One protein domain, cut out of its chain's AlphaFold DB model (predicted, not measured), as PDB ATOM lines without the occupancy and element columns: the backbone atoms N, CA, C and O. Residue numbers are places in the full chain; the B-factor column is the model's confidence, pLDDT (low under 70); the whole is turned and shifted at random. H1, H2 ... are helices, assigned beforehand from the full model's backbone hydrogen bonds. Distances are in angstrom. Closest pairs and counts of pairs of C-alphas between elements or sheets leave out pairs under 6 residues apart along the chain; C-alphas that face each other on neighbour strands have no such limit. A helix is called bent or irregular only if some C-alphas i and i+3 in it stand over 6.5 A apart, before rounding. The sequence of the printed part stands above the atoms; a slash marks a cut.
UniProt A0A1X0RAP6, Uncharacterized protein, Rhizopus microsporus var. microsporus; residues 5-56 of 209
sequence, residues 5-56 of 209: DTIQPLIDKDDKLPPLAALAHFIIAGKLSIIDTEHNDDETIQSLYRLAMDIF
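Overview. This is residues 5 to 56 of the 209 residues of an uncharacterized protein of Rhizopus microsporus var. microsporus (UniProt A0A1X0RAP6). H2 and H3 make a V, meeting near their first ends with residues 44 to 48 of H3 close to H2, and from there H3 runs on along the longest axis to one end of the domain, while the short H1 packs on H2 toward the other end. Between H2 and H3 the chain makes a wide loop, residues 30 to 42. The printed part has 52 residues with three named helices, H1, H2 and H3 in chain order, and no named strand; the class is all helix. The whole is compact, with a radius of gyration of the C-alphas of 10.4 A, yet elongated in outline, spanning 31 by 19 by 18 A.

Arrangement. H1, residues 5 to 11, touches H2, residues 19 to 29; their closest C-alphas, those of Ile 7 and Ala 21, are 6.5 A apart. The two run opposite ways at a steep tilt of 50 degrees. H3, residues 43 to 55, touches H2 with residues 44 to 48 alone. The closest C-alphas of H2 and H3, those of Ala 22 and Ile 45, are 6.0 A apart. H2 and H3 run the same way at a steep tilt of 56 degrees. H1 and H3 are apart. In H2 and H3 every O i to N i+4 pair is within hydrogen-bond range; in H1 1 of 3 such pairs is, beside 2 of 4 O i to N i+3 pairs.

Along the chain. H1 begins at C-alpha 5, (93.055, 105.376, 95.375), and is 10.0 A long. It is irregular: C-alphas 6 and 9 are 7.2 A apart, and its line is a rough one. H2 begins at C-alpha 19, (99.399, 89.693, 91.862), and is 15.1 A long. H3, 18.3 A long, ends at C-alpha 55, (115.001, 89.147, 103.645).

Size, cuts and confidence. The two C-alphas farthest apart, those of Lys 13 and Phe 56, are 31.7 A apart. The printed part has no cut. The link from H1 to H2 is short, with 7 residues, and that from H2 to H3 is long, with 13. The mean pLDDT of the printed part is 84.1, and residues 13 to 15 are under 70.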
ATOM      1  N   ASP A   5      94.250 105.049  96.169       80.44
ATOM      2  CA  ASP A   5      93.055 105.376  95.375       80.44
ATOM      3  C   ASP A   5      93.101 104.828  93.940       80.44
ATOM      4  O   ASP A   5      92.068 104.522  93.351       80.44
ATOM      5  N   THR A   6      94.300 104.685  93.363       81.69
ATOM      6  CA  THR A   6      94.461 104.187  91.988       81.69
ATOM      7  C   THR A   6      94.283 102.666  91.905       81.69
ATOM      8  O   THR A   6      93.947 102.149  90.841       81.69
ATOM      9  N   ILE A   7      94.514 101.947  93.010       79.69
ATOM     10  CA  ILE A   7      94.413 100.480  93.082       79.69
ATOM     11  C   ILE A   7      93.147 100.000  93.800       79.69
ATOM     12  O   ILE A   7      92.733  98.872  93.562       79.69
ATOM     13  N   GLN A   8      92.490 100.854  94.593       78.75
ATOM     14  CA  GLN A   8      91.246 100.549  95.312       78.75
ATOM     15  C   GLN A   8      90.167  99.872  94.439       78.75
ATOM     16  O   GLN A   8      89.620  98.858  94.865       78.75
ATOM     17  N   PRO A   9      89.921 100.294  93.179       80.12
ATOM     18  CA  PRO A   9      88.921  99.643  92.326       80.12
ATOM     19  C   PRO A   9      89.253  98.193  91.946       80.12
ATOM     20  O   PRO A   9      88.379  97.485  91.448       80.12
ATOM     21  N   LEU A  10      90.517  97.782  92.084       75.19
ATOM     22  CA  LEU A  10      90.997  96.417  91.855       75.19
ATOM     23  C   LEU A  10      91.001  95.592  93.146       75.19
ATOM     24  O   LEU A  10      91.040  94.371  93.071       75.19
ATOM     25  N   ILE A  11      90.980  96.264  94.298       74.25
ATOM     26  CA  ILE A  11      90.915  95.658  95.629       74.25
ATOM     27  C   ILE A  11      89.461  95.318  95.978       74.25
ATOM     28  O   ILE A  11      89.179  94.225  96.448       74.25
ATOM     29  N   ASP A  12      88.523  96.209  95.652       71.50
ATOM     30  CA  ASP A  12      87.108  96.062  96.023       71.50
ATOM     31  C   ASP A  12      86.317  95.076  95.134       71.50
ATOM     32  O   ASP A  12      85.138  94.827  95.387       71.50
ATOM     33  N   LYS A  13      86.909  94.580  94.039       65.94
ATOM     34  CA  LYS A  13      86.191  93.842  92.980       65.94
ATOM     35  C   LYS A  13      86.292  92.323  93.050       65.94
ATOM     36  O   LYS A  13      85.421  91.668  92.485       65.94
ATOM     37  N   ASP A  14      87.332  91.787  93.672       61.50
ATOM     38  CA  ASP A  14      87.621  90.355  93.688       61.50
ATOM     39  C   ASP A  14      87.961  89.907  95.108       61.50
ATOM     40  O   ASP A  14      88.673  90.602  95.830       61.50
ATOM     41  N   ASP A  15      87.533  88.695  95.469       67.25
ATOM     42  CA  ASP A  15      87.979  88.044  96.707       67.25
ATOM     43  C   ASP A  15      89.486  87.714  96.661       67.25
ATOM     44  O   ASP A  15      90.115  87.523  97.699       67.25
ATOM     45  N   LYS A  16      90.085  87.651  95.459       75.81
ATOM     46  CA  LYS A  16      91.508  87.357  95.244       75.81
ATOM     47  C   LYS A  16      92.187  88.464  94.446       75.81
ATOM     48  O   LYS A  16      91.834  88.730  93.297       75.81
ATOM     49  N   LEU A  17      93.209  89.076  95.031       81.50
ATOM     50  CA  LEU A  17      93.871  90.225  94.429       81.50
ATOM     51  C   LEU A  17      94.733  89.789  93.233       81.50
ATOM     52  O   LEU A  17      95.516  88.839  93.334       81.50
ATOM     53  N   PRO A  18      94.686  90.514  92.099       87.25
ATOM     54  CA  PRO A  18      95.666  90.334  91.038       87.25
ATOM     55  C   PRO A  18      97.089  90.511  91.594       87.25
ATOM     56  O   PRO A  18      97.318  91.471  92.335       87.25
ATOM     57  N   PRO A  19      98.085  89.687  91.210       88.31
ATOM     58  CA  PRO A  19      99.399  89.693  91.862       88.31
ATOM     59  C   PRO A  19     100.096  91.061  91.904       88.31
ATOM     60  O   PRO A  19     100.756  91.411  92.880       88.31
ATOM     61  N   LEU A  20      99.921  91.870  90.855       88.25
ATOM     62  CA  LEU A  20     100.498  93.212  90.788       88.25
ATOM     63  C   LEU A  20      99.754  94.219  91.683       88.25
ATOM     64  O   LEU A  20     100.381  95.113  92.249       88.25
ATOM     65  N   ALA A  21      98.436  94.060  91.835       88.06
ATOM     66  CA  ALA A  21      97.633  94.853  92.761       88.06
ATOM     67  C   ALA A  21      97.948  94.473  94.216       88.06
ATOM     68  O   ALA A  21      98.151  95.365  95.032       88.06
ATOM     69  N   ALA A  22      98.101  93.176  94.512       89.00
ATOM     70  CA  ALA A  22      98.539  92.674  95.814       89.00
ATOM     71  C   ALA A  22      99.924  93.215  96.200       89.00
ATOM     72  O   ALA A  22     100.118  93.676  97.322       89.00
ATOM     73  N   LEU A  23     100.875  93.229  95.258       90.25
ATOM     74  CA  LEU A  23     102.200  93.811  95.475       90.25
ATOM     75  C   LEU A  23     102.129  95.310  95.780       90.25
ATOM     76  O   LEU A  23     102.742  95.775  96.741       90.25
ATOM     77  N   ALA A  24     101.388  96.066  94.968       89.56
ATOM     78  CA  ALA A  24     101.211  97.497  95.187       89.56
ATOM     79  C   ALA A  24     100.551  97.769  96.546       89.56
ATOM     80  O   ALA A  24     101.037  98.609  97.298       89.56
ATOM     81  N   HIS A  25      99.500  97.019  96.881       88.00
ATOM     82  CA  HIS A  25      98.802  97.097  98.162       88.00
ATOM     83  C   HIS A  25      99.731  96.801  99.339       88.00
ATOM     84  O   HIS A  25      99.816  97.606 100.260       88.00
ATOM     85  N   PHE A  26     100.500  95.712  99.275       89.25
ATOM     86  CA  PHE A  26     101.453  95.321 100.313       89.25
ATOM     87  C   PHE A  26     102.510  96.406 100.575       89.25
ATOM     88  O   PHE A  26     102.733  96.799 101.722       89.25
ATOM     89  N   ILE A  27     103.122  96.940  99.512       88.75
ATOM     90  CA  ILE A  27     104.158  97.978  99.621       88.75
ATOM     91  C   ILE A  27     103.569  99.296 100.139       88.75
ATOM     92  O   ILE A  27     104.178  99.944 100.987       88.75
ATOM     93  N   ILE A  28     102.395  99.699  99.643       88.06
ATOM     94  CA  ILE A  28     101.734 100.945 100.057       88.06
ATOM     95  C   ILE A  28     101.255 100.852 101.511       88.06
ATOM     96  O   ILE A  28     101.359 101.833 102.248       88.06
ATOM     97  N   ALA A  29     100.738  99.696 101.934       86.19
ATOM     98  CA  ALA A  29     100.246  99.490 103.291       86.19
ATOM     99  C   ALA A  29     101.384  99.487 104.323       86.19
ATOM    100  O   ALA A  29     101.199 100.017 105.421       86.19
ATOM    101  N   GLY A  30     102.539  98.894 103.980       82.75
ATOM    102  CA  GLY A  30     103.759  98.934 104.793       82.75
ATOM    103  C   GLY A  30     103.574  98.444 106.233       82.75
ATOM    104  O   GLY A  30     104.237  98.934 107.147       82.75
ATOM    105  N   LYS A  31     102.621  97.535 106.468       83.38
ATOM    106  CA  LYS A  31     102.272  97.052 107.807       83.38
ATOM    107  C   LYS A  31     103.311  96.047 108.299       83.38
ATOM    108  O   LYS A  31     103.715  95.151 107.568       83.38
ATOM    109  N   LEU A  32     103.698  96.178 109.568       78.62
ATOM    110  CA  LEU A  32     104.625  95.249 110.230       78.62
ATOM    111  C   LEU A  32     103.958  93.929 110.634       78.62
ATOM    112  O   LEU A  32     104.642  92.928 110.789       78.62
ATOM    113  N   SER A  33     102.638  93.936 110.828       84.00
ATOM    114  CA  SER A  33     101.844  92.764 111.189       84.00
ATOM    115  C   SER A  33     100.996  92.340 109.999       84.00
ATOM    116  O   SER A  33     100.221  93.139 109.466       84.00
ATOM    117  N   ILE A  34     101.096  91.066 109.617       85.44
ATOM    118  CA  ILE A  34     100.234  90.501 108.573       85.44
ATOM    119  C   ILE A  34      98.754  90.553 108.971       85.44
ATOM    120  O   ILE A  34      97.898  90.752 108.119       85.44
ATOM    121  N   ILE A  35      98.445  90.440 110.266       83.44
ATOM    122  CA  ILE A  35      97.064  90.442 110.768       83.44
ATOM    123  C   ILE A  35      96.420  91.822 110.568       83.44
ATOM    124  O   ILE A  35      95.236  91.899 110.256       83.44
ATOM    125  N   ASP A  36      97.215  92.893 110.653       81.31
ATOM    126  CA  ASP A  36      96.767  94.278 110.446       81.31
ATOM    127  C   ASP A  36      96.690  94.672 108.958       81.31
ATOM    128  O   ASP A  36      96.440  95.836 108.630       81.31
ATOM    129  N   THR A  37      96.961  93.730 108.049       82.75
ATOM    130  CA  THR A  37      96.915  93.950 106.600       82.75
ATOM    131  C   THR A  37      95.526  93.595 106.066       82.75
ATOM    132  O   THR A  37      95.011  92.510 106.322       82.75
ATOM    133  N   GLU A  38      94.917  94.509 105.307       81.12
ATOM    134  CA  GLU A  38      93.688  94.241 104.543       81.12
ATOM    135  C   GLU A  38      93.973  93.102 103.537       81.12
ATOM    136  O   GLU A  38      94.997  93.164 102.856       81.12
ATOM    137  N   HIS A  39      93.094  92.094 103.433       83.25
ATOM    138  CA  HIS A  39      93.287  90.869 102.625       83.25
ATOM    139  C   HIS A  39      94.442  89.959 103.089       83.25
ATOM    140  O   HIS A  39      95.206  89.423 102.288       83.25
ATOM    141  N   ASN A  40      94.604  89.773 104.403       84.31
ATOM    142  CA  ASN A  40      95.626  88.878 104.969       84.31
ATOM    143  C   ASN A  40      95.450  87.384 104.600       84.31
ATOM    144  O   ASN A  40      96.365  86.576 104.786       84.31
ATOM    145  N   ASP A  41      94.294  87.019 104.060       85.12
ATOM    146  CA  ASP A  41      93.938  85.716 103.513       85.12
ATOM    147  C   ASP A  41      94.405  85.518 102.058       85.12
ATOM    148  O   ASP A  41      94.495  84.375 101.607       85.12
ATOM    149  N   ASP A  42      94.795  86.586 101.351       89.50
ATOM    150  CA  ASP A  42      95.331  86.498  99.991       89.50
ATOM    151  C   ASP A  42      96.712  85.809  99.959       89.50
ATOM    152  O   ASP A  42      97.672  86.198 100.633       89.50
ATOM    153  N   GLU A  43      96.834  84.781  99.118       90.44
ATOM    154  CA  GLU A  43      98.049  83.965  98.990       90.44
ATOM    155  C   GLU A  43      99.272  84.776  98.533       90.44
ATOM    156  O   GLU A  43     100.405  84.482  98.943       90.44
ATOM    157  N   THR A  44      99.066  85.798  97.696       91.31
ATOM    158  CA  THR A  44     100.147  86.654  97.196       91.31
ATOM    159  C   THR A  44     100.641  87.555  98.318       91.31
ATOM    160  O   THR A  44     101.849  87.632  98.539       91.31
ATOM    161  N   ILE A  45      99.732  88.172  99.081       91.12
ATOM    162  CA  ILE A  45     100.080  88.992 100.254       91.12
ATOM    163  C   ILE A  45     100.839  88.162 101.290       91.12
ATOM    164  O   ILE A  45     101.896  88.588 101.759       91.12
ATOM    165  N   GLN A  46     100.373  86.949 101.599       92.00
ATOM    166  CA  GLN A  46     101.080  86.055 102.520       92.00
ATOM    167  C   GLN A  46     102.486  85.703 102.028       92.00
ATOM    168  O   GLN A  46     103.429  85.665 102.820       92.00
ATOM    169  N   SER A  47     102.643  85.448 100.729       92.56
ATOM    170  CA  SER A  47     103.943  85.122 100.139       92.56
ATOM    171  C   SER A  47     104.903  86.310 100.192       92.56
ATOM    172  O   SER A  47     106.063  86.139 100.565       92.56
ATOM    173  N   LEU A  48     104.413  87.516  99.890       91.94
ATOM    174  CA  LEU A  48     105.192  88.751  99.982       91.94
ATOM    175  C   LEU A  48     105.618  89.048 101.421       91.94
ATOM    176  O   LEU A  48     106.772  89.400 101.653       91.94
ATOM    177  N   TYR A  49     104.720  88.849 102.388       91.31
ATOM    178  CA  TYR A  49     105.037  89.028 103.801       91.31
ATOM    179  C   TYR A  49     106.117  88.046 104.275       91.31
ATOM    180  O   TYR A  49     107.079  88.465 104.913       91.31
ATOM    181  N   ARG A  50     106.009  86.752 103.930       90.88
ATOM    182  CA  ARG A  50     107.046  85.751 104.258       90.88
ATOM    183  C   ARG A  50     108.395  86.127 103.650       90.88
ATOM    184  O   ARG A  50     109.389  86.149 104.361       90.88
ATOM    185  N   LEU A  51     108.405  86.514 102.375       91.12
ATOM    186  CA  LEU A  51     109.620  86.949 101.687       91.12
ATOM    187  C   LEU A  51     110.242  88.189 102.348       91.12
ATOM    188  O   LEU A  51     111.459  88.262 102.492       91.12
ATOM    189  N   ALA A  52     109.426  89.142 102.799       88.38
ATOM    190  CA  ALA A  52     109.909  90.291 103.557       88.38
ATOM    191  C   ALA A  52     110.526  89.877 104.905       88.38
ATOM    192  O   ALA A  52     111.589  90.382 105.251       88.38
ATOM    193  N   MET A  53     109.909  88.944 105.636       85.75
ATOM    194  CA  MET A  53     110.457  88.419 106.896       85.75
ATOM    195  C   MET A  53     111.764  87.640 106.700       85.75
ATOM    196  O   MET A  53     112.648  87.723 107.548       85.75
ATOM    197  N   ASP A  54     111.907  86.920 105.585       86.56
ATOM    198  CA  ASP A  54     113.126  86.172 105.260       86.56
ATOM    199  C   ASP A  54     114.284  87.102 104.856       86.56
ATOM    200  O   ASP A  54     115.433  86.869 105.230       86.56
ATOM    201  N   ILE A  55     113.996  88.162 104.089       87.31
ATOM    202  CA  ILE A  55     115.001  89.147 103.645       87.31
ATOM    203  C   ILE A  55     115.409  90.077 104.787       87.31
ATOM    204  O   ILE A  55     116.577  90.453 104.896       87.31
ATOM    205  N   PHE A  56     114.446  90.463 105.619       80.94
ATOM    206  CA  PHE A  56     114.636  91.347 106.759       80.94
ATOM    207  C   PHE A  56     114.344  90.569 108.043       80.94
ATOM    208  O   PHE A  56     113.321  90.825 108.689       80.94
TER     209      PHE A  56